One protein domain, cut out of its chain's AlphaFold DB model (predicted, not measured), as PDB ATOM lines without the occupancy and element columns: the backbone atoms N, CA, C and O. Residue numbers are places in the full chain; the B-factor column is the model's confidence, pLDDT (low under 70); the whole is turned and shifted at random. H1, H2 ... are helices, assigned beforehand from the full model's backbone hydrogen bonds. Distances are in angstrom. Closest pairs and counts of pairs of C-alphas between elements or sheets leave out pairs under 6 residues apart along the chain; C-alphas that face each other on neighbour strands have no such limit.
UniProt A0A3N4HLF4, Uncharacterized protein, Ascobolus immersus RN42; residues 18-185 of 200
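AT A GLANCE: This is residues 18 to 185 of the 200 residues of an uncharacterized protein of Ascobolus immersus RN42 (UniProt A0A3N4HLF4). What does the model look like? It is a loose-jointed stack of crossed helices wrapped in long loops: H5 lies at the core, H2 crosses it, H4 packs on its first residues, and H6 packs across H4, with the short H3 near H5. H2 reaches out of this body to H1, which it meets near Asn 19 and Val 42, and residues 27 to 34, of which 27 to 28 belong to H1, stick out. What is it made of, and how large is it? The printed part has 168 residues with six named helices in the order H1 to H6 and no named strand; its class is all helix, though under half of the residues, 77, are in named elements. It is compact, with a radius of gyration of the C-alphas of 17.7 A and spans of 55 by 39 by 31 A.

HOW THE PARTS SIT: What does the first helix meet? H1, residues 18 to 28, only just touches H2, residues 41 to 62, with 3 pairs of C-alphas within 8 A and with residue 42 alone of H2. Their closest C-alphas, Asn 19 and Val 42, are 6.1 A apart, and their lines are about perpendicular at 73 degrees. Where does H2 go? With residues 54 to 61 alone it touches H5, residues 142 to 153, about perpendicular at 80 degrees; the closest C-alphas, Thr 58 and Lys 148, are 5.6 A apart. How do the others stand? H3, residues 106 to 111, is close to H5 but not clearly touching, the closest C-alphas, Phe 109 and Arg 146, being 7.7 A apart. H4, residues 114 to 124, touches H5 at a steep tilt of 38 degrees, the same way, closest at C-alphas Leu 114 and Val 142, 5.3 A. H6, residues 170 to 184, touches H4 at 68 degrees, steep but only just short of about perpendicular, closest at C-alphas Gly 115 and Thr 180, 5.7 A. What do the backbones show? In H1 to H6 every O i to N i+4 pair is within hydrogen-bond range.

IN THESE COORDINATES: Where does the first helix begin? C-alpha 18 of H1 is at (-54.774, 5.615, 61.036), and H1 is 15.4 A long. Which helices are longest? H2 measures 31.7 A from C-alpha 41 at (-52.771, 8.496, 50.543), and H6 measures 21.2 A, ending with C-alpha 184 at (-47.129, 22.737, 29.499). How long are the rest? H3 is 8.5 A, H4 15.5 A and H5 16.4 A.

THE WHOLE: How far does it reach? The two C-alphas farthest apart, Glu 35 and Asn 75, are 55.4 A apart. Which links are long? Those from H1 to H2, H2 to H3, H4 to H5 and H5 to H6 are long, that from H3 to H4 is tight, and the printed part has no cut. Where is confidence low? Residues 18 to 44, 64 to 87 and 94 to 95 have pLDDT under 70; the mean of the printed part is 75.9.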
ATOM      1  N   ALA A  18     -56.031   6.254  61.418       48.50
ATOM      2  CA  ALA A  18     -54.774   5.615  61.036       48.50
ATOM      3  C   ALA A  18     -53.772   6.583  60.376       48.50
ATOM      4  O   ALA A  18     -52.569   6.452  60.588       48.50
ATOM      5  N   ASN A  19     -54.242   7.579  59.617       46.97
ATOM      6  CA  ASN A  19     -53.361   8.532  58.930       46.97
ATOM      7  C   ASN A  19     -52.755   9.546  59.913       46.97
ATOM      8  O   ASN A  19     -51.605   9.953  59.758       46.97
ATOM      9  N   VAL A  20     -53.507   9.908  60.958       45.03
ATOM     10  CA  VAL A  20     -53.024  10.755  62.062       45.03
ATOM     11  C   VAL A  20     -51.929  10.037  62.850       45.03
ATOM     12  O   VAL A  20     -50.878  10.618  63.108       45.03
ATOM     13  N   GLN A  21     -52.142   8.760  63.179       50.28
ATOM     14  CA  GLN A  21     -51.142   7.951  63.880       50.28
ATOM     15  C   GLN A  21     -49.886   7.718  63.026       50.28
ATOM     16  O   GLN A  21     -48.775   7.833  63.536       50.28
ATOM     17  N   ALA A  22     -50.031   7.502  61.713       49.09
ATOM     18  CA  ALA A  22     -48.895   7.376  60.795       49.09
ATOM     19  C   ALA A  22     -48.021   8.647  60.744       49.09
ATOM     20  O   ALA A  22     -46.794   8.549  60.725       49.09
ATOM     21  N   TYR A  23     -48.627   9.840  60.779       47.00
ATOM     22  CA  TYR A  23     -47.893  11.110  60.837       47.00
ATOM     23  C   TYR A  23     -47.176  11.328  62.180       47.00
ATOM     24  O   TYR A  23     -46.027  11.774  62.211       47.00
ATOM     25  N   ILE A  24     -47.823  10.983  63.299       53.00
ATOM     26  CA  ILE A  24     -47.198  11.047  64.629       53.00
ATOM     27  C   ILE A  24     -45.996  10.090  64.691       53.00
ATOM     28  O   ILE A  24     -44.926  10.486  65.153       53.00
ATOM     29  N   HIS A  25     -46.130   8.880  64.141       51.62
ATOM     30  CA  HIS A  25     -45.035   7.915  64.042       51.62
ATOM     31  C   HIS A  25     -43.892   8.382  63.124       51.62
ATOM     32  O   HIS A  25     -42.733   8.218  63.502       51.62
ATOM     33  N   TYR A  26     -44.185   9.028  61.985       50.22
ATOM     34  CA  TYR A  26     -43.177   9.638  61.099       50.22
ATOM     35  C   TYR A  26     -42.274  10.626  61.844       50.22
ATOM     36  O   TYR A  26     -41.050  10.540  61.769       50.22
ATOM     37  N   ARG A  27     -42.872  11.535  62.624       46.50
ATOM     38  CA  ARG A  27     -42.122  12.565  63.358       46.50
ATOM     39  C   ARG A  27     -41.255  11.984  64.480       46.50
ATOM     40  O   ARG A  27     -40.259  12.591  64.856       46.50
ATOM     41  N   GLN A  28     -41.648  10.837  65.031       52.91
ATOM     42  CA  GLN A  28     -40.967  10.191  66.154       52.91
ATOM     43  C   GLN A  28     -39.877   9.190  65.721       52.91
ATOM     44  O   GLN A  28     -38.984   8.910  66.514       52.91
ATOM     45  N   ARG A  29     -39.923   8.654  64.488       46.28
ATOM     46  CA  ARG A  29     -39.044   7.564  64.004       46.28
ATOM     47  C   ARG A  29     -38.173   7.938  62.796       46.28
ATOM     48  O   ARG A  29     -37.972   7.103  61.919       46.28
ATOM     49  N   GLY A  30     -37.642   9.159  62.732       43.50
ATOM     50  CA  GLY A  30     -36.866   9.701  61.596       43.50
ATOM     51  C   GLY A  30     -35.577   8.965  61.162       43.50
ATOM     52  O   GLY A  30     -34.703   9.600  60.588       43.50
ATOM     53  N   THR A  31     -35.420   7.664  61.427       46.47
ATOM     54  CA  THR A  31     -34.221   6.860  61.142       46.47
ATOM     55  C   THR A  31     -34.480   5.508  60.455       46.47
ATOM     56  O   THR A  31     -33.517   4.781  60.232       46.47
ATOM     57  N   ARG A  32     -35.724   5.127  60.104       43.09
ATOM     58  CA  ARG A  32     -36.023   3.790  59.522       43.09
ATOM     59  C   ARG A  32     -36.873   3.817  58.236       43.09
ATOM     60  O   ARG A  32     -38.073   3.568  58.318       43.09
ATOM     61  N   PRO A  33     -36.276   4.088  57.059       43.47
ATOM     62  CA  PRO A  33     -36.967   4.300  55.775       43.47
ATOM     63  C   PRO A  33     -37.715   3.080  55.191       43.47
ATOM     64  O   PRO A  33     -38.511   3.247  54.270       43.47
ATOM     65  N   GLU A  34     -37.551   1.880  55.745       41.81
ATOM     66  CA  GLU A  34     -38.132   0.636  55.213       41.81
ATOM     67  C   GLU A  34     -39.457   0.170  55.856       41.81
ATOM     68  O   GLU A  34     -40.168  -0.636  55.263       41.81
ATOM     69  N   GLU A  35     -39.890   0.739  56.991       39.91
ATOM     70  CA  GLU A  35     -41.244   0.494  57.550       39.91
ATOM     71  C   GLU A  35     -42.341   1.335  56.860       39.91
ATOM     72  O   GLU A  35     -43.526   1.251  57.189       39.91
ATOM     73  N   PHE A  36     -41.964   2.154  55.877       43.94
ATOM     74  CA  PHE A  36     -42.838   3.110  55.208       43.94
ATOM     75  C   PHE A  36     -43.636   2.490  54.056       43.94
ATOM     76  O   PHE A  36     -43.795   3.109  53.002       43.94
ATOM     77  N   SER A  37     -44.303   1.355  54.297       41.81
ATOM     78  CA  SER A  37     -45.531   1.020  53.556       41.81
ATOM     79  C   SER A  37     -46.665   1.978  53.978       41.81
ATOM     80  O   SER A  37     -47.762   1.587  54.385       41.81
ATOM     81  N   MET A  38     -46.384   3.282  53.972       44.53
ATOM     82  CA  MET A  38     -47.376   4.314  54.177       44.53
ATOM     83  C   MET A  38     -48.396   4.146  53.070       44.53
ATOM     84  O   MET A  38     -48.057   4.212  51.888       44.53
ATOM     85  N   LYS A  39     -49.649   3.901  53.467       50.47
ATOM     86  CA  LYS A  39     -50.793   3.877  52.557       50.47
ATOM     87  C   LYS A  39     -50.613   5.041  51.572       50.47
ATOM     88  O   LYS A  39     -50.455   6.160  52.065       50.47
ATOM     89  N   PRO A  40     -50.645   4.822  50.242       49.31
ATOM     90  CA  PRO A  40     -50.312   5.824  49.216       49.31
ATOM     91  C   PRO A  40     -50.938   7.217  49.424       49.31
ATOM     92  O   PRO A  40     -50.426   8.228  48.959       49.31
ATOM     93  N   LYS A  41     -52.034   7.284  50.186       54.34
ATOM     94  CA  LYS A  41     -52.771   8.496  50.543       54.34
ATOM     95  C   LYS A  41     -52.111   9.387  51.611       54.34
ATOM     96  O   LYS A  41     -52.426  10.570  51.647       54.34
ATOM     97  N   VAL A  42     -51.227   8.881  52.479       66.06
ATOM     98  CA  VAL A  42     -50.617   9.698  53.556       66.06
ATOM     99  C   VAL A  42     -49.737  10.802  52.970       66.06
ATOM    100  O   VAL A  42     -49.861  11.956  53.370       66.06
ATOM    101  N   TRP A  43     -48.920  10.479  51.967       65.81
ATOM    102  CA  TRP A  43     -48.065  11.455  51.290       65.81
ATOM    103  C   TRP A  43     -48.865  12.548  50.583       65.81
ATOM    104  O   TRP A  43     -48.538  13.724  50.714       65.81
ATOM    105  N   LEU A  44     -49.969  12.179  49.927       68.88
ATOM    106  CA  LEU A  44     -50.873  13.141  49.289       68.88
ATOM    107  C   LEU A  44     -51.450  14.133  50.307       68.88
ATOM    108  O   LEU A  44     -51.491  15.333  50.049       68.88
ATOM    109  N   ILE A  45     -51.839  13.648  51.490       72.56
ATOM    110  CA  ILE A  45     -52.339  14.500  52.577       72.56
ATOM    111  C   ILE A  45     -51.241  15.446  53.082       72.56
ATOM    112  O   ILE A  45     -51.513  16.620  53.326       72.56
ATOM    113  N   LEU A  46     -50.005  14.965  53.238       74.31
ATOM    114  CA  LEU A  46     -48.891  15.795  53.707       74.31
ATOM    115  C   LEU A  46     -48.546  16.911  52.721       74.31
ATOM    116  O   LEU A  46     -48.366  18.054  53.138       74.31
ATOM    117  N   ILE A  47     -48.524  16.602  51.427       77.88
ATOM    118  CA  ILE A  47     -48.260  17.577  50.365       77.88
ATOM    119  C   ILE A  47     -49.382  18.615  50.287       77.88
ATOM    120  O   ILE A  47     -49.108  19.816  50.243       77.88
ATOM    121  N   ALA A  48     -50.643  18.175  50.353       78.69
ATOM    122  CA  ALA A  48     -51.788  19.081  50.386       78.69
ATOM    123  C   ALA A  48     -51.746  20.007  51.614       78.69
ATOM    124  O   ALA A  48     -52.001  21.206  51.503       78.69
ATOM    125  N   ASN A  49     -51.380  19.475  52.785       80.88
ATOM    126  CA  ASN A  49     -51.222  20.270  54.002       80.88
ATOM    127  C   ASN A  49     -50.063  21.269  53.902       80.88
ATOM    128  O   ASN A  49     -50.189  22.389  54.395       80.88
ATOM    129  N   ASP A  50     -48.950  20.901  53.267       84.50
ATOM    130  CA  ASP A  50     -47.823  21.812  53.060       84.50
ATOM    131  C   ASP A  50     -48.201  22.993  52.160       84.50
ATOM    132  O   ASP A  50     -47.986  24.146  52.547       84.50
ATOM    133  N   ASP A  51     -48.853  22.738  51.018       88.75
ATOM    134  CA  ASP A  51     -49.308  23.817  50.133       88.75
ATOM    135  C   ASP A  51     -50.369  24.698  50.803       88.75
ATOM    136  O   ASP A  51     -50.375  25.928  50.674       88.75
ATOM    137  N   ARG A  52     -51.261  24.083  51.581       85.50
ATOM    138  CA  ARG A  52     -52.266  24.797  52.364       85.50
ATOM    139  C   ARG A  52     -51.624  25.731  53.389       85.50
ATOM    140  O   ARG A  52     -51.997  26.903  53.464       85.50
ATOM    141  N   ASN A  53     -50.658  25.236  54.158       87.06
ATOM    142  CA  ASN A  53     -49.930  26.041  55.136       87.06
ATOM    143  C   ASN A  53     -49.182  27.186  54.451       87.06
ATOM    144  O   ASN A  53     -49.213  28.314  54.942       87.06
ATOM    145  N   ASN A  54     -48.581  26.930  53.286       90.81
ATOM    146  CA  ASN A  54     -47.944  27.975  52.493       90.81
ATOM    147  C   ASN A  54     -48.955  29.038  52.022       90.81
ATOM    148  O   ASN A  54     -48.701  30.239  52.100       90.81
ATOM    149  N   THR A  55     -50.143  28.609  51.597       89.88
ATOM    150  CA  THR A  55     -51.244  29.502  51.205       89.88
ATOM    151  C   THR A  55     -51.664  30.410  52.361       89.88
ATOM    152  O   THR A  55     -51.748  31.624  52.192       89.88
ATOM    153  N   MET A  56     -51.878  29.843  53.551       87.50
ATOM    154  CA  MET A  56     -52.229  30.613  54.748       87.50
ATOM    155  C   MET A  56     -51.119  31.588  55.150       87.50
ATOM    156  O   MET A  56     -51.400  32.754  55.421       87.50
ATOM    157  N   ALA A  57     -49.860  31.142  55.139       87.81
ATOM    158  CA  ALA A  57     -48.714  32.005  55.412       87.81
ATOM    159  C   ALA A  57     -48.641  33.172  54.417       87.81
ATOM    160  O   ALA A  57     -48.381  34.301  54.819       87.81
ATOM    161  N   THR A  58     -48.941  32.919  53.141       89.31
ATOM    162  CA  THR A  58     -48.967  33.945  52.091       89.31
ATOM    163  C   THR A  58     -50.045  34.992  52.350       89.31
ATOM    164  O   THR A  58     -49.759  36.187  52.314       89.31
ATOM    165  N   PHE A  59     -51.269  34.568  52.676       86.06
ATOM    166  CA  PHE A  59     -52.348  35.499  53.016       86.06
ATOM    167  C   PHE A  59     -52.078  36.276  54.303       86.06
ATOM    168  O   PHE A  59     -52.411  37.453  54.374       86.06
ATOM    169  N   ASN A  60     -51.432  35.666  55.296       84.06
ATOM    170  CA  ASN A  60     -51.016  36.385  56.497       84.06
ATOM    171  C   ASN A  60     -49.914  37.404  56.183       84.06
ATOM    172  O   ASN A  60     -49.984  38.535  56.651       84.06
ATOM    173  N   ALA A  61     -48.934  37.042  55.354       81.19
ATOM    174  CA  ALA A  61     -47.848  37.935  54.966       81.19
ATOM    175  C   ALA A  61     -48.343  39.134  54.141       81.19
ATOM    176  O   ALA A  61     -47.879  40.247  54.357       81.19
ATOM    177  N   LEU A  62     -49.300  38.934  53.231       78.75
ATOM    178  CA  LEU A  62     -49.814  39.992  52.350       78.75
ATOM    179  C   LEU A  62     -51.093  40.671  52.857       78.75
ATOM    180  O   LEU A  62     -51.534  41.668  52.287       78.75
ATOM    181  N   GLY A  63     -51.714  40.127  53.899       72.50
ATOM    182  CA  GLY A  63     -52.987  40.599  54.415       72.50
ATOM    183  C   GLY A  63     -52.862  41.943  55.123       72.50
ATOM    184  O   GLY A  63     -52.038  42.114  56.020       72.50
ATOM    185  N   ALA A  64     -53.774  42.854  54.787       66.88
ATOM    186  CA  ALA A  64     -53.940  44.158  55.428       66.88
ATOM    187  C   ALA A  64     -53.964  44.112  56.958       66.88
ATOM    188  O   ALA A  64     -53.471  45.014  57.620       66.88
ATOM    189  N   TYR A  65     -54.583  43.068  57.508       68.44
ATOM    190  CA  TYR A  65     -54.783  42.931  58.942       68.44
ATOM    191  C   TYR A  65     -53.462  42.734  59.695       68.44
ATOM    192  O   TYR A  65     -53.212  43.395  60.696       68.44
ATOM    193  N   HIS A  66     -52.603  41.845  59.195       62.66
ATOM    194  CA  HIS A  66     -51.322  41.544  59.833       62.66
ATOM    195  C   HIS A  66     -50.239  42.541  59.431       62.66
ATOM    196  O   HIS A  66     -49.307  42.778  60.191       62.66
ATOM    197  N   ASN A  67     -50.373  43.134  58.245       63.84
ATOM    198  CA  ASN A  67     -49.417  44.081  57.713       63.84
ATOM    199  C   ASN A  67     -50.137  45.265  57.037       63.84
ATOM    200  O   ASN A  67     -50.150  45.371  55.811       63.84
ATOM    201  N   PRO A  68     -50.718  46.200  57.808       56.97
ATOM    202  CA  PRO A  68     -51.467  47.335  57.256       56.97
ATOM    203  C   PRO A  68     -50.586  48.277  56.430       56.97
ATOM    204  O   PRO A  68     -51.045  48.859  55.452       56.97
ATOM    205  N   ALA A  69     -49.285  48.332  56.734       55.88
ATOM    206  CA  ALA A  69     -48.286  49.025  55.922       55.88
ATOM    207  C   ALA A  69     -48.058  48.387  54.531       55.88
ATOM    208  O   ALA A  69     -47.225  48.882  53.771       55.88
ATOM    209  N   ILE A  70     -48.728  47.269  54.207       54.69
ATOM    210  CA  ILE A  70     -48.687  46.557  52.916       54.69
ATOM    211  C   ILE A  70     -49.876  46.922  52.011       54.69
ATOM    212  O   ILE A  70     -49.868  46.565  50.838       54.69
ATOM    213  N   LEU A  71     -50.868  47.689  52.474       54.59
ATOM    214  CA  LEU A  71     -51.966  48.128  51.607       54.59
ATOM    215  C   LEU A  71     -51.605  49.341  50.721       54.59
ATOM    216  O   LEU A  71     -50.841  50.204  51.152       54.59
ATOM    217  N   PRO A  72     -52.169  49.452  49.500       55.03
ATOM    218  CA  PRO A  72     -52.099  50.681  48.706       55.03
ATOM    219  C   PRO A  72     -52.897  51.833  49.365       55.03
ATOM    220  O   PRO A  72     -53.949  51.553  49.944       55.03
ATOM    221  N   PRO A  73     -52.477  53.114  49.235       53.09
ATOM    222  CA  PRO A  73     -51.397  53.608  48.383       53.09
ATOM    223  C   PRO A  73     -50.019  53.544  49.062       53.09
ATOM    224  O   PRO A  73     -49.839  53.872  50.232       53.09
ATOM    225  N   TYR A  74     -49.039  53.104  48.278       48.84
ATOM    226  CA  TYR A  74     -47.634  52.933  48.642       48.84
ATOM    227  C   TYR A  74     -46.999  54.251  49.115       48.84
ATOM    228  O   TYR A  74     -46.951  55.215  48.355       48.84
ATOM    229  N   ASN A  75     -46.455  54.277  50.336       44.62
ATOM    230  CA  ASN A  75     -45.450  55.270  50.708       44.62
ATOM    231  C   ASN A  75     -44.059  54.707  50.334       44.62
ATOM    232  O   ASN A  75     -43.671  53.671  50.883       44.62
ATOM    233  N   PRO A  76     -43.319  55.337  49.400       44.72
ATOM    234  CA  PRO A  76     -42.036  54.853  48.895       44.72
ATOM    235  C   PRO A  76     -40.882  54.925  49.891       44.72
ATOM    236  O   PRO A  76     -39.765  54.579  49.519       44.72
ATOM    237  N   THR A  77     -41.094  55.339  51.143       44.53
ATOM    238  CA  THR A  77     -40.066  55.249  52.187       44.53
ATOM    239  C   THR A  77     -39.828  53.790  52.567       44.53
ATOM    240  O   THR A  77     -40.372  53.272  53.540       44.53
ATOM    241  N   HIS A  78     -39.052  53.136  51.704       41.41
ATOM    242  CA  HIS A  78     -38.279  51.920  51.870       41.41
ATOM    243  C   HIS A  78     -38.332  51.353  53.290       41.41
ATOM    244  O   HIS A  78     -37.572  51.756  54.169       41.41
ATOM    245  N   VAL A  79     -39.142  50.312  53.483       44.81
ATOM    246  CA  VAL A  79     -38.719  49.270  54.414       44.81
ATOM    247  C   VAL A  79     -37.571  48.571  53.701       44.81
ATOM    248  O   VAL A  79     -37.793  47.679  52.890       44.81
ATOM    249  N   THR A  80     -36.352  49.067  53.892       43.12
ATOM    250  CA  THR A  80     -35.149  48.397  53.406       43.12
ATOM    251  C   THR A  80     -35.105  47.037  54.102       43.12
ATOM    252  O   THR A  80     -34.998  47.005  55.331       43.12
ATOM    253  N   PRO A  81     -35.244  45.910  53.387       47.28
ATOM    254  CA  PRO A  81     -35.216  44.597  54.017       47.28
ATOM    255  C   PRO A  81     -33.833  44.368  54.633       47.28
ATOM    256  O   PRO A  81     -32.840  44.214  53.925       47.28
ATOM    257  N   SER A  82     -33.755  44.372  55.966       45.66
ATOM    258  CA  SER A  82     -32.505  44.272  56.732       45.66
ATOM    259  C   SER A  82     -32.021  42.835  56.939       45.66
ATOM    260  O   SER A  82     -31.196  42.571  57.813       45.66
ATOM    261  N   SER A  83     -32.499  41.870  56.151       50.28
ATOM    262  CA  SER A  83     -32.089  40.480  56.317       50.28
ATOM    263  C   SER A  83     -30.985  40.107  55.319       50.28
ATOM    264  O   SER A  83     -31.213  39.889  54.129       50.28
ATOM    265  N   GLY A  84     -29.755  39.928  55.814       51.53
ATOM    266  CA  GLY A  84     -28.642  39.301  55.079       51.53
ATOM    267  C   GLY A  84     -28.876  37.822  54.717       51.53
ATOM    268  O   GLY A  84     -27.937  37.110  54.378       51.53
ATOM    269  N   ARG A  85     -30.118  37.325  54.813       57.47
ATOM    270  CA  ARG A  85     -30.477  35.935  54.516       57.47
ATOM    271  C   ARG A  85     -30.339  35.652  53.025       57.47
ATOM    272  O   ARG A  85     -30.931  36.334  52.193       57.47
ATOM    273  N   GLN A  86     -29.550  34.647  52.683       65.38
ATOM    274  CA  GLN A  86     -29.421  34.184  51.306       65.38
ATOM    275  C   GLN A  86     -30.714  33.491  50.846       65.38
ATOM    276  O   GLN A  86     -31.525  33.070  51.671       65.38
ATOM    277  N   TRP A  87     -30.912  33.393  49.530       69.75
ATOM    278  CA  TRP A  87     -32.000  32.604  48.949       69.75
ATOM    279  C   TRP A  87     -31.846  31.151  49.404       69.75
ATOM    280  O   TRP A  87     -30.827  30.522  49.123       69.75
ATOM    281  N   THR A  88     -32.825  30.632  50.137       75.69
ATOM    282  CA  THR A  88     -32.845  29.231  50.562       75.69
ATOM    283  C   THR A  88     -33.608  28.393  49.544       75.69
ATOM    284  O   THR A  88     -34.571  28.856  48.937       75.69
ATOM    285  N   TYR A  89     -33.173  27.157  49.322       82.00
ATOM    286  CA  TYR A  89     -33.870  26.250  48.414       82.00
ATOM    287  C   TYR A  89     -35.128  25.688  49.076       82.00
ATOM    288  O   TYR A  89     -35.135  25.394  50.272       82.00
ATOM    289  N   ILE A  90     -36.178  25.483  48.282       82.81
ATOM    290  CA  ILE A  90     -37.327  24.678  48.697       82.81
ATOM    291  C   ILE A  90     -37.036  23.249  48.254       82.81
ATOM    292  O   ILE A  90     -37.024  22.948  47.061       82.81
ATOM    293  N   ALA A  91     -36.768  22.382  49.224       81.56
ATOM    294  CA  ALA A  91     -36.595  20.960  48.988       81.56
ATOM    295  C   ALA A  91     -37.957  20.255  48.958       81.56
ATOM    296  O   ALA A  91     -38.889  20.612  49.684       81.56
ATOM    297  N   ARG A  92     -38.072  19.238  48.113       76.56
ATOM    298  CA  ARG A  92     -39.232  18.358  48.043       76.56
ATOM    299  C   ARG A  92     -39.317  17.500  49.303       76.56
ATOM    300  O   ARG A  92     -38.321  16.948  49.754       76.56
ATOM    301  N   MET A  93     -40.514  17.413  49.886       73.00
ATOM    302  CA  MET A  93     -40.709  16.911  51.254       73.00
ATOM    303  C   MET A  93     -40.200  15.479  51.480       73.00
ATOM    304  O   MET A  93     -39.755  15.168  52.579       73.00
ATOM    305  N   PHE A  94     -40.297  14.612  50.474       66.25
ATOM    306  CA  PHE A  94     -40.090  13.173  50.641       66.25
ATOM    307  C   PHE A  94     -38.678  12.689  50.295       66.25
ATOM    308  O   PHE A  94     -38.271  11.643  50.786       66.25
ATOM    309  N   ASP A  95     -37.929  13.423  49.473       67.19
ATOM    310  CA  ASP A  95     -36.589  13.014  49.027       67.19
ATOM    311  C   ASP A  95     -35.554  14.146  49.020       67.19
ATOM    312  O   ASP A  95     -34.405  13.940  48.633       67.19
ATOM    313  N   GLY A  96     -35.942  15.350  49.439       74.31
ATOM    314  CA  GLY A  96     -35.042  16.490  49.548       74.31
ATOM    315  C   GLY A  96     -34.593  17.085  48.210       74.31
ATOM    316  O   GLY A  96     -33.773  18.003  48.214       74.31
ATOM    317  N   GLN A  97     -35.109  16.610  47.070       79.00
ATOM    318  CA  GLN A  97     -34.699  17.127  45.766       79.00
ATOM    319  C   GLN A  97     -35.145  18.582  45.576       79.00
ATOM    320  O   GLN A  97     -36.187  19.010  46.073       79.00
ATOM    321  N   VAL A  98     -34.361  19.348  44.822       86.25
ATOM    322  CA  VAL A  98     -34.652  20.749  44.497       86.25
ATOM    323  C   VAL A  98     -35.132  20.836  43.054       86.25
ATOM    324  O   VAL A  98     -34.565  20.187  42.175       86.25
ATOM    325  N   ALA A  99     -36.160  21.651  42.810       86.88
ATOM    326  CA  ALA A  99     -36.711  21.834  41.474       86.88
ATOM    327  C   ALA A  99     -35.616  22.314  40.494       86.88
ATOM    328  O   ALA A  99     -34.916  23.288  40.799       86.88
ATOM    329  N   PRO A 100     -35.469  21.699  39.305       85.62
ATOM    330  CA  PRO A 100     -34.444  22.099  38.337       85.62
ATOM    331  C   PRO A 100     -34.553  23.563  37.890       85.62
ATOM    332  O   PRO A 100     -33.546  24.195  37.582       85.62
ATOM    333  N   ASN A 101     -35.768  24.118  37.888       83.69
ATOM    334  CA  ASN A 101     -36.063  25.499  37.512       83.69
ATOM    335  C   ASN A 101     -36.103  26.474  38.707       83.69
ATOM    336  O   ASN A 101     -36.678  27.555  38.591       83.69
ATOM    337  N   PHE A 102     -35.521  26.115  39.857       86.50
ATOM    338  CA  PHE A 102     -35.518  26.971  41.044       86.50
ATOM    339  C   PHE A 102     -34.808  28.318  40.774       86.50
ATOM    340  O   PHE A 102     -33.607  28.322  40.466       86.50
ATOM    341  N   PRO A 103     -35.485  29.474  40.926       88.50
ATOM    342  CA  PRO A 103     -34.866  30.769  40.674       88.50
ATOM    343  C   PRO A 103     -33.869  31.113  41.786       88.50
ATOM    344  O   PRO A 103     -34.203  31.093  42.969       88.50
ATOM    345  N   ARG A 104     -32.631  31.459  41.412       82.31
ATOM    346  CA  ARG A 104     -31.550  31.816  42.359       82.31
ATOM    347  C   ARG A 104     -31.260  33.315  42.440       82.31
ATOM    348  O   ARG A 104     -30.404  33.740  43.208       82.31
ATOM    349  N   THR A 105     -31.940  34.117  41.627       83.69
ATOM    350  CA  THR A 105     -31.787  35.574  41.568       83.69
ATOM    351  C   THR A 105     -33.153  36.232  41.413       83.69
ATOM    352  O   THR A 105     -34.092  35.609  40.913       83.69
ATOM    353  N   ILE A 106     -33.259  37.514  41.785       83.81
ATOM    354  CA  ILE A 106     -34.485  38.302  41.567       83.81
ATOM    355  C   ILE A 106     -34.839  38.329  40.073       83.81
ATOM    356  O   ILE A 106     -35.994  38.127  39.721       83.81
ATOM    357  N   ALA A 107     -33.853  38.508  39.187       86.50
ATOM    358  CA  ALA A 107     -34.084  38.515  37.743       86.50
ATOM    359  C   ALA A 107     -34.678  37.186  37.240       86.50
ATOM    360  O   ALA A 107     -35.673  37.202  36.521       86.50
ATOM    361  N   ALA A 108     -34.134  36.041  37.672       89.25
ATOM    362  CA  ALA A 108     -34.663  34.727  37.299       89.25
ATOM    363  C   ALA A 108     -36.080  34.507  37.854       89.25
ATOM    364  O   ALA A 108     -36.960  34.029  37.148       89.25
ATOM    365  N   PHE A 109     -36.320  34.919  39.101       91.25
ATOM    366  CA  PHE A 109     -37.637  34.869  39.737       91.25
ATOM    367  C   PHE A 109     -38.685  35.714  38.998       91.25
ATOM    368  O   PHE A 109     -39.823  35.282  38.807       91.25
ATOM    369  N   LEU A 110     -38.313  36.920  38.562       90.56
ATOM    370  CA  LEU A 110     -39.198  37.794  37.795       90.56
ATOM    371  C   LEU A 110     -39.408  37.284  36.362       90.56
ATOM    372  O   LEU A 110     -40.474  37.528  35.802       90.56
ATOM    373  N   ALA A 111     -38.458  36.542  35.795       93.81
ATOM    374  CA  ALA A 111     -38.568  35.967  34.456       93.81
ATOM    375  C   ALA A 111     -39.464  34.716  34.378       93.81
ATOM    376  O   ALA A 111     -39.924  34.382  33.289       93.81
ATOM    377  N   MET A 112     -39.736  34.035  35.499       95.38
ATOM    378  CA  MET A 112     -40.576  32.831  35.500       95.38
ATOM    379  C   MET A 112     -41.998  33.122  35.013       95.38
ATOM    380  O   MET A 112     -42.715  33.965  35.569       95.38
ATOM    381  N   THR A 113     -42.412  32.364  34.000       96.25
ATOM    382  CA  THR A 113     -43.769  32.386  33.452       96.25
ATOM    383  C   THR A 113     -44.741  31.638  34.366       96.25
ATOM    384  O   THR A 113     -44.332  30.903  35.269       96.25
ATOM    385  N   LEU A 114     -46.052  31.763  34.120       96.00
ATOM    386  CA  LEU A 114     -47.041  30.938  34.826       96.00
ATOM    387  C   LEU A 114     -46.755  29.440  34.633       96.00
ATOM    388  O   LEU A 114     -46.880  28.674  35.581       96.00
ATOM    389  N   GLY A 115     -46.304  29.031  33.443       96.56
ATOM    390  CA  GLY A 115     -45.948  27.640  33.159       96.56
ATOM    391  C   GLY A 115     -44.776  27.141  34.001       96.56
ATOM    392  O   GLY A 115     -44.827  26.027  34.518       96.56
ATOM    393  N   ASP A 116     -43.757  27.977  34.210       96.31
ATOM    394  CA  ASP A 116     -42.617  27.636  35.068       96.31
ATOM    395  C   ASP A 116     -43.040  27.476  36.529       96.31
ATOM    396  O   ASP A 116     -42.590  26.553  37.211       96.31
ATOM    397  N   TRP A 117     -43.950  28.334  37.000       96.06
ATOM    398  CA  TRP A 117     -44.521  28.235  38.341       96.06
ATOM    399  C   TRP A 117     -45.369  26.981  38.532       96.06
ATOM    400  O   TRP A 117     -45.272  26.337  39.576       96.06
ATOM    401  N   ILE A 118     -46.170  26.601  37.533       94.69
ATOM    402  CA  ILE A 118     -46.941  25.358  37.595       94.69
ATOM    403  C   ILE A 118     -46.012  24.143  37.573       94.69
ATOM    404  O   ILE A 118     -46.196  23.247  38.384       94.69
ATOM    405  N   ARG A 119     -44.958  24.127  36.747       93.25
ATOM    406  CA  ARG A 119     -43.962  23.037  36.762       93.25
ATOM    407  C   ARG A 119     -43.212  22.938  38.090       93.25
ATOM    408  O   ARG A 119     -42.915  21.840  38.551       93.25
ATOM    409  N   PHE A 120     -42.921  24.078  38.713       93.31
ATOM    410  CA  PHE A 120     -42.357  24.123  40.059       93.31
ATOM    411  C   PHE A 120     -43.317  23.497  41.084       93.31
ATOM    412  O   PHE A 120     -42.909  22.652  41.877       93.31
ATOM    413  N   ALA A 121     -44.602  23.852  41.038       91.62
ATOM    414  CA  ALA A 121     -45.622  23.263  41.903       91.62
ATOM    415  C   ALA A 121     -45.795  21.757  41.662       91.62
ATOM    416  O   ALA A 121     -45.790  20.985  42.622       91.62
ATOM    417  N   ASP A 122     -45.855  21.342  40.394       89.56
ATOM    418  CA  ASP A 122     -45.936  19.944  39.975       89.56
ATOM    419  C   ASP A 122     -44.761  19.141  40.533       89.56
ATOM    420  O   ASP A 122     -44.974  18.041  41.021       89.56
ATOM    421  N   PHE A 123     -43.538  19.691  40.530       88.38
ATOM    422  CA  PHE A 123     -42.357  19.047  41.113       88.38
ATOM    423  C   PHE A 123     -42.502  18.787  42.621       88.38
ATOM    424  O   PHE A 123     -42.019  17.767  43.116       88.38
ATOM    425  N   HIS A 124     -43.176  19.683  43.348       85.12
ATOM    426  CA  HIS A 124     -43.471  19.537  44.775       85.12
ATOM    427  C   HIS A 124     -44.760  18.742  45.061       85.12
ATOM    428  O   HIS A 124     -45.022  18.408  46.217       85.12
ATOM    429  N   GLY A 125     -45.543  18.412  44.027       82.69
ATOM    430  CA  GLY A 125     -46.851  17.763  44.134       82.69
ATOM    431  C   GLY A 125     -47.980  18.700  44.575       82.69
ATOM    432  O   GLY A 125     -49.055  18.234  44.950       82.69
ATOM    433  N   TRP A 126     -47.749  20.012  44.568       87.94
ATOM    434  CA  TRP A 126     -48.759  20.996  44.937       87.94
ATOM    435  C   TRP A 126     -49.770  21.181  43.804       87.94
ATOM    436  O   TRP A 126     -49.397  21.395  42.652       87.94
ATOM    437  N   ASP A 127     -51.062  21.173  44.133       87.81
ATOM    438  CA  ASP A 127     -52.139  21.252  43.141       87.81
ATOM    439  C   ASP A 127     -52.450  22.697  42.717       87.81
ATOM    440  O   ASP A 127     -53.559  23.212  42.863       87.81
ATOM    441  N   TRP A 128     -51.443  23.397  42.194       92.94
ATOM    442  CA  TRP A 128     -51.624  24.768  41.705       92.94
ATOM    443  C   TRP A 128     -52.414  24.821  40.395       92.94
ATOM    444  O   TRP A 128     -52.964  25.870  40.064       92.94
ATOM    445  N   ARG A 129     -52.512  23.694  39.677       90.88
ATOM    446  CA  ARG A 129     -53.310  23.543  38.453       90.88
ATOM    447  C   ARG A 129     -54.804  23.701  38.728       90.88
ATOM    448  O   ARG A 129     -55.487  24.398  37.977       90.88
ATOM    449  N   ASN A 130     -55.297  23.085  39.803       87.94
ATOM    450  CA  ASN A 130     -56.709  23.155  40.188       87.94
ATOM    451  C   ASN A 130     -56.982  24.140  41.329       87.94
ATOM    452  O   ASN A 130     -58.139  24.310  41.711       87.94
ATOM    453  N   TRP A 131     -55.950  24.806  41.855       89.94
ATOM    454  CA  TRP A 131     -56.115  25.792  42.912       89.94
ATOM    455  C   TRP A 131     -57.098  26.896  42.510       89.94
ATOM    456  O   TRP A 131     -56.978  27.538  41.459       89.94
ATOM    457  N   GLU A 132     -58.050  27.144  43.400       87.56
ATOM    458  CA  GLU A 132     -59.053  28.184  43.268       87.56
ATOM    459  C   GLU A 132     -59.304  28.802  44.645       87.56
ATOM    460  O   GLU A 132     -59.465  28.104  45.647       87.56
ATOM    461  N   HIS A 133     -59.292  30.127  44.719       84.31
ATOM    462  CA  HIS A 133     -59.507  30.831  45.969       84.31
ATOM    463  C   HIS A 133     -60.988  30.811  46.360       84.31
ATOM    464  O   HIS A 133     -61.832  31.375  45.664       84.31
ATOM    465  N   ASN A 134     -61.286  30.241  47.526       78.50
ATOM    466  CA  ASN A 134     -62.656  29.970  47.978       78.50
ATOM    467  C   ASN A 134     -63.590  31.192  47.995       78.50
ATOM    468  O   ASN A 134     -64.789  31.035  47.801       78.50
ATOM    469  N   GLN A 135     -63.080  32.403  48.249       79.56
ATOM    470  CA  GLN A 135     -63.945  33.584  48.401       79.56
ATOM    471  C   GLN A 135     -64.269  34.291  47.081       79.56
ATOM    472  O   GLN A 135     -65.327  34.897  46.958       79.56
ATOM    473  N   ASN A 136     -63.356  34.272  46.107       80.81
ATOM    474  CA  ASN A 136     -63.499  35.058  44.871       80.81
ATOM    475  C   ASN A 136     -63.395  34.214  43.589       80.81
ATOM    476  O   ASN A 136     -63.506  34.765  42.491       80.81
ATOM    477  N   GLY A 137     -63.195  32.898  43.716       84.06
ATOM    478  CA  GLY A 137     -63.083  31.957  42.599       84.06
ATOM    479  C   GLY A 137     -61.862  32.198  41.711       84.06
ATOM    480  O   GLY A 137     -61.823  31.741  40.568       84.06
ATOM    481  N   ARG A 138     -60.879  32.988  42.170       86.56
ATOM    482  CA  ARG A 138     -59.700  33.315  41.363       86.56
ATOM    483  C   ARG A 138     -58.736  32.129  41.362       86.56
ATOM    484  O   ARG A 138     -58.480  31.536  42.405       86.56
ATOM    485  N   ARG A 139     -58.209  31.797  40.184       92.44
ATOM    486  CA  ARG A 139     -57.231  30.716  39.986       92.44
ATOM    487  C   ARG A 139     -55.795  31.208  40.099       92.44
ATOM    488  O   ARG A 139     -55.569  32.404  40.265       92.44
ATOM    489  N   MET A 140     -54.839  30.280  40.034       94.19
ATOM    490  CA  MET A 140     -53.420  30.601  40.170       94.19
ATOM    491  C   MET A 140     -52.975  31.575  39.076       94.19
ATOM    492  O   MET A 140     -53.241  31.369  37.892       94.19
ATOM    493  N   THR A 141     -52.264  32.618  39.490       94.81
ATOM    494  CA  THR A 141     -51.673  33.643  38.627       94.81
ATOM    495  C   THR A 141     -50.201  33.825  38.971       94.81
ATOM    496  O   THR A 141     -49.732  33.377  40.021       94.81
ATOM    497  N   VAL A 142     -49.452  34.498  38.093       94.94
ATOM    498  CA  VAL A 142     -48.026  34.768  38.328       94.94
ATOM    499  C   VAL A 142     -47.794  35.528  39.643       94.94
ATOM    500  O   VAL A 142     -46.934  35.088  40.406       94.94
ATOM    501  N   PRO A 143     -48.538  36.605  39.980       92.56
ATOM    502  CA  PRO A 143     -48.328  37.300  41.251       92.56
ATOM    503  C   PRO A 143     -48.582  36.412  42.478       92.56
ATOM    504  O   PRO A 143     -47.793  36.438  43.423       92.56
ATOM    505  N   MET A 144     -49.619  35.565  42.448       92.31
ATOM    506  CA  MET A 144     -49.921  34.647  43.554       92.31
ATOM    507  C   MET A 144     -48.853  33.554  43.710       92.31
ATOM    508  O   MET A 144     -48.413  33.271  44.825       92.31
ATOM    509  N   ALA A 145     -48.390  32.969  42.603       94.75
ATOM    510  CA  ALA A 145     -47.309  31.984  42.607       94.75
ATOM    511  C   ALA A 145     -46.000  32.576  43.158       94.75
ATOM    512  O   ALA A 145     -45.358  31.992  44.034       94.75
ATOM    513  N   ARG A 146     -45.654  33.789  42.707       93.38
ATOM    514  CA  ARG A 146     -44.519  34.573  43.208       93.38
ATOM    515  C   ARG A 146     -44.612  34.820  44.708       93.38
ATOM    516  O   ARG A 146     -43.626  34.622  45.414       93.38
ATOM    517  N   ALA A 147     -45.782  35.230  45.193       91.12
ATOM    518  CA  ALA A 147     -46.020  35.466  46.610       91.12
ATOM    519  C   ALA A 147     -45.826  34.188  47.438       91.12
ATOM    520  O   ALA A 147     -45.043  34.187  48.388       91.12
ATOM    521  N   LYS A 148     -46.462  33.083  47.024       93.06
ATOM    522  CA  LYS A 148     -46.315  31.764  47.658       93.06
ATOM    523  C   LYS A 148     -44.862  31.305  47.730       93.06
ATOM    524  O   LYS A 148     -44.434  30.778  48.754       93.06
ATOM    525  N   PHE A 149     -44.093  31.501  46.664       92.25
ATOM    526  CA  PHE A 149     -42.671  31.169  46.651       92.25
ATOM    527  C   PHE A 149     -41.865  32.069  47.596       92.25
ATOM    528  O   PHE A 149     -41.127  31.580  48.451       92.25
ATOM    529  N   ALA A 150     -42.015  33.388  47.464       89.19
ATOM    530  CA  ALA A 150     -41.208  34.359  48.191       89.19
ATOM    531  C   ALA A 150     -41.435  34.294  49.707       89.19
ATOM    532  O   ALA A 150     -40.486  34.431  50.481       89.19
ATOM    533  N   VAL A 151     -42.676  34.039  50.133       88.75
ATOM    534  CA  VAL A 151     -43.019  33.813  51.543       88.75
ATOM    535  C   VAL A 151     -42.394  32.514  52.047       88.75
ATOM    536  O   VAL A 151     -41.785  32.518  53.115       88.75
ATOM    537  N   ARG A 152     -42.460  31.427  51.269       88.81
ATOM    538  CA  ARG A 152     -41.884  30.131  51.659       88.81
ATOM    539  C   ARG A 152     -40.363  30.164  51.809       88.81
ATOM    540  O   ARG A 152     -39.841  29.565  52.743       88.81
ATOM    541  N   VAL A 153     -39.662  30.858  50.913       86.00
ATOM    542  CA  VAL A 153     -38.197  31.041  50.969       86.00
ATOM    543  C   VAL A 153     -37.790  32.109  51.999       86.00
ATOM    544  O   VAL A 153     -36.639  32.165  52.427       86.00
ATOM    545  N   GLY A 154     -38.730  32.950  52.440       80.50
ATOM    546  CA  GLY A 154     -38.463  34.029  53.391       80.50
ATOM    547  C   GLY A 154     -37.709  35.209  52.771       80.50
ATOM    548  O   GLY A 154     -36.866  35.803  53.437       80.50
ATOM    549  N   VAL A 155     -37.990  35.517  51.500       79.69
ATOM    550  CA  VAL A 155     -37.403  36.641  50.736       79.69
ATOM    551  C   VAL A 155     -38.461  37.625  50.228       79.69
ATOM    552  O   VAL A 155     -38.175  38.462  49.374       79.69
ATOM    553  N   PHE A 156     -39.702  37.520  50.711       81.38
ATOM    554  CA  PHE A 156     -40.808  38.386  50.286       81.38
ATOM    555  C   PHE A 156     -40.535  39.876  50.545       81.38
ATOM    556  O   PHE A 156     -41.015  40.728  49.804       81.38
ATOM    557  N   ASP A 157     -39.729  40.184  51.559       75.44
ATOM    558  CA  ASP A 157     -39.268  41.523  51.915       75.44
ATOM    559  C   ASP A 157     -38.292  42.109  50.876       75.44
ATOM    560  O   ASP A 157     -38.157  43.327  50.779       75.44
ATOM    561  N   LYS A 158     -37.647  41.261  50.062       74.06
ATOM    562  CA  LYS A 158     -36.636  41.637  49.052       74.06
ATOM    563  C   LYS A 158     -37.194  41.929  47.668       74.06
ATOM    564  O   LYS A 158     -36.456  42.402  46.805       74.06
ATOM    565  N   ILE A 159     -38.457  41.606  47.427       78.75
ATOM    566  CA  ILE A 159     -39.087  41.740  46.115       78.75
ATOM    567  C   ILE A 159     -40.021  42.954  46.146       78.75
ATOM    568  O   ILE A 159     -40.847  43.062  47.057       78.75
ATOM    569  N   PRO A 160     -39.933  43.861  45.154       78.88
ATOM    570  CA  PRO A 160     -40.865  44.974  45.042       78.88
ATOM    571  C   PRO A 160     -42.318  44.489  45.042       78.88
ATOM    572  O   PRO A 160     -42.697  43.570  44.313       78.88
ATOM    573  N   ARG A 161     -43.144  45.106  45.890       74.94
ATOM    574  CA  ARG A 161     -44.475  44.576  46.225       74.94
ATOM    575  C   ARG A 161     -45.445  44.549  45.047       74.94
ATOM    576  O   ARG A 161     -46.325  43.698  45.013       74.94
ATOM    577  N   ASN A 162     -45.262  45.426  44.061       79.50
ATOM    578  CA  ASN A 162     -46.029  45.435  42.813       79.50
ATOM    579  C   ASN A 162     -45.984  44.086  42.071       79.50
ATOM    580  O   ASN A 162     -46.882  43.804  41.289       79.50
ATOM    581  N   HIS A 163     -44.996  43.227  42.341       86.38
ATOM    582  CA  HIS A 163     -44.922  41.887  41.759       86.38
ATOM    583  C   HIS A 163     -45.818  40.835  42.434       86.38
ATOM    584  O   HIS A 163     -45.895  39.718  41.916       86.38
ATOM    585  N   PHE A 164     -46.472  41.165  43.553       85.38
ATOM    586  CA  PHE A 164     -47.365  40.269  44.302       85.38
ATOM    587  C   PHE A 164     -48.850  40.606  44.161       85.38
ATOM    588  O   PHE A 164     -49.691  39.784  44.521       85.38
ATOM    589  N   TYR A 165     -49.190  41.791  43.650       80.38
ATOM    590  CA  TYR A 165     -50.585  42.171  43.447       80.38
ATOM    591  C   TYR A 165     -51.077  41.715  42.084       80.38
ATOM    592  O   TYR A 165     -50.369  41.795  41.084       80.38
ATOM    593  N   ASP A 166     -52.312  41.229  42.086       80.06
ATOM    594  CA  ASP A 166     -52.973  40.682  40.916       80.06
ATOM    595  C   ASP A 166     -54.230  41.497  40.609       80.06
ATOM    596  O   ASP A 166     -55.261  41.377  41.288       80.06
ATOM    597  N   ASP A 167     -54.123  42.344  39.594       79.88
ATOM    598  CA  ASP A 167     -55.212  43.126  39.019       79.88
ATOM    599  C   ASP A 167     -56.018  42.331  37.979       79.88
ATOM    600  O   ASP A 167     -57.070  42.789  37.529       79.88
ATOM    601  N   LEU A 168     -55.600  41.101  37.656       83.88
ATOM    602  CA  LEU A 168     -56.235  40.290  36.631       83.88
ATOM    603  C   LEU A 168     -57.665  39.879  37.043       83.88
ATOM    604  O   LEU A 168     -57.880  39.262  38.098       83.88
ATOM    605  N   PRO A 169     -58.693  40.158  36.223       86.94
ATOM    606  CA  PRO A 169     -60.051  39.695  36.479       86.94
ATOM    607  C   PRO A 169     -60.141  38.165  36.588       86.94
ATOM    608  O   PRO A 169     -59.463  37.436  35.864       86.94
ATOM    609  N   ARG A 170     -61.055  37.656  37.431       88.38
ATOM    610  CA  ARG A 170     -61.235  36.206  37.685       88.38
ATOM    611  C   ARG A 170     -61.354  35.357  36.410       88.38
ATOM    612  O   ARG A 170     -60.784  34.275  36.329       88.38
ATOM    613  N   PHE A 171     -62.080  35.862  35.410       90.31
ATOM    614  CA  PHE A 171     -62.300  35.162  34.146       90.31
ATOM    615  C   PHE A 171     -61.003  35.061  33.340       90.31
ATOM    616  O   PHE A 171     -60.674  33.991  32.838       90.31
ATOM    617  N   GLN A 172     -60.224  36.143  33.289       91.62
ATOM    618  CA  GLN A 172     -58.937  36.154  32.601       91.62
ATOM    619  C   GLN A 172     -57.917  35.246  33.300       91.62
ATOM    620  O   GLN A 172     -57.234  34.490  32.616       91.62
ATOM    621  N   ALA A 173     -57.879  35.226  34.638       90.94
ATOM    622  CA  ALA A 173     -57.043  34.288  35.395       90.94
ATOM    623  C   ALA A 173     -57.369  32.823  35.054       90.94
ATOM    624  O   ALA A 173     -56.470  32.013  34.829       90.94
ATOM    625  N   ARG A 174     -58.663  32.489  34.944       93.00
ATOM    626  CA  ARG A 174     -59.113  31.154  34.528       93.00
ATOM    627  C   ARG A 174     -58.686  30.816  33.096       93.00
ATOM    628  O   ARG A 174     -58.222  29.709  32.857       93.00
ATOM    629  N   VAL A 175     -58.826  31.745  32.152       94.12
ATOM    630  CA  VAL A 175     -58.393  31.523  30.761       94.12
ATOM    631  C   VAL A 175     -56.877  31.324  30.687       94.12
ATOM    632  O   VAL A 175     -56.421  30.372  30.057       94.12
ATOM    633  N   GLN A 176     -56.097  32.162  31.376       94.81
ATOM    634  CA  GLN A 176     -54.636  32.073  31.372       94.81
ATOM    635  C   GLN A 176     -54.126  30.753  31.950       94.81
ATOM    636  O   GLN A 176     -53.245  30.137  31.349       94.81
ATOM    637  N   ILE A 177     -54.669  30.291  33.083       94.62
ATOM    638  CA  ILE A 177     -54.207  29.034  33.684       94.62
ATOM    639  C   ILE A 177     -54.581  27.823  32.824       94.62
ATOM    640  O   ILE A 177     -53.759  26.929  32.663       94.62
ATOM    641  N   LEU A 178     -55.769  27.808  32.207       94.75
ATOM    642  CA  LEU A 178     -56.180  26.719  31.316       94.75
ATOM    643  C   LEU A 178     -55.312  26.671  30.053       94.75
ATOM    644  O   LEU A 178     -54.837  25.599  29.683       94.75
ATOM    645  N   ALA A 179     -55.041  27.826  29.437       95.75
ATOM    646  CA  ALA A 179     -54.127  27.922  28.301       95.75
ATOM    647  C   ALA A 179     -52.701  27.490  28.683       95.75
ATOM    648  O   ALA A 179     -52.049  26.759  27.940       95.75
ATOM    649  N   THR A 180     -52.235  27.882  29.871       96.50
ATOM    650  CA  THR A 180     -50.926  27.471  30.395       96.50
ATOM    651  C   THR A 180     -50.859  25.961  30.612       96.50
ATOM    652  O   THR A 180     -49.896  25.344  30.173       96.50
ATOM    653  N   ILE A 181     -51.875  25.356  31.238       93.69
ATOM    654  CA  ILE A 181     -51.964  23.904  31.457       93.69
ATOM    655  C   ILE A 181     -51.921  23.156  30.120       93.69
ATOM    656  O   ILE A 181     -51.168  22.193  29.989       93.69
ATOM    657  N   ALA A 182     -52.675  23.625  29.123       93.81
ATOM    658  CA  ALA A 182     -52.661  23.047  27.784       93.81
ATOM    659  C   ALA A 182     -51.269  23.136  27.129       93.81
ATOM    660  O   ALA A 182     -50.831  22.180  26.497       93.81
ATOM    661  N   ALA A 183     -50.552  24.249  27.316       95.06
ATOM    662  CA  ALA A 183     -49.224  24.456  26.740       95.06
ATOM    663  C   ALA A 183     -48.114  23.640  27.427       95.06
ATOM    664  O   ALA A 183     -47.191  23.176  26.761       95.06
ATOM    665  N   ILE A 184     -48.165  23.475  28.754       91.38
ATOM    666  CA  ILE A 184     -47.129  22.737  29.499       91.38
ATOM    667  C   ILE A 184     -47.357  21.223  29.523       91.38
ATOM    668  O   ILE A 184     -46.422  20.503  29.874       91.38
ATOM    669  N   GLY A 185     -48.557  20.758  29.167       88.62
ATOM    670  CA  GLY A 185     -48.924  19.344  29.142       88.62
ATOM    671  C   GLY A 185     -49.345  18.777  30.508       88.62
ATOM    672  O   GLY A 185     -49.531  19.529  31.477       88.62
TER     673      GLY A 185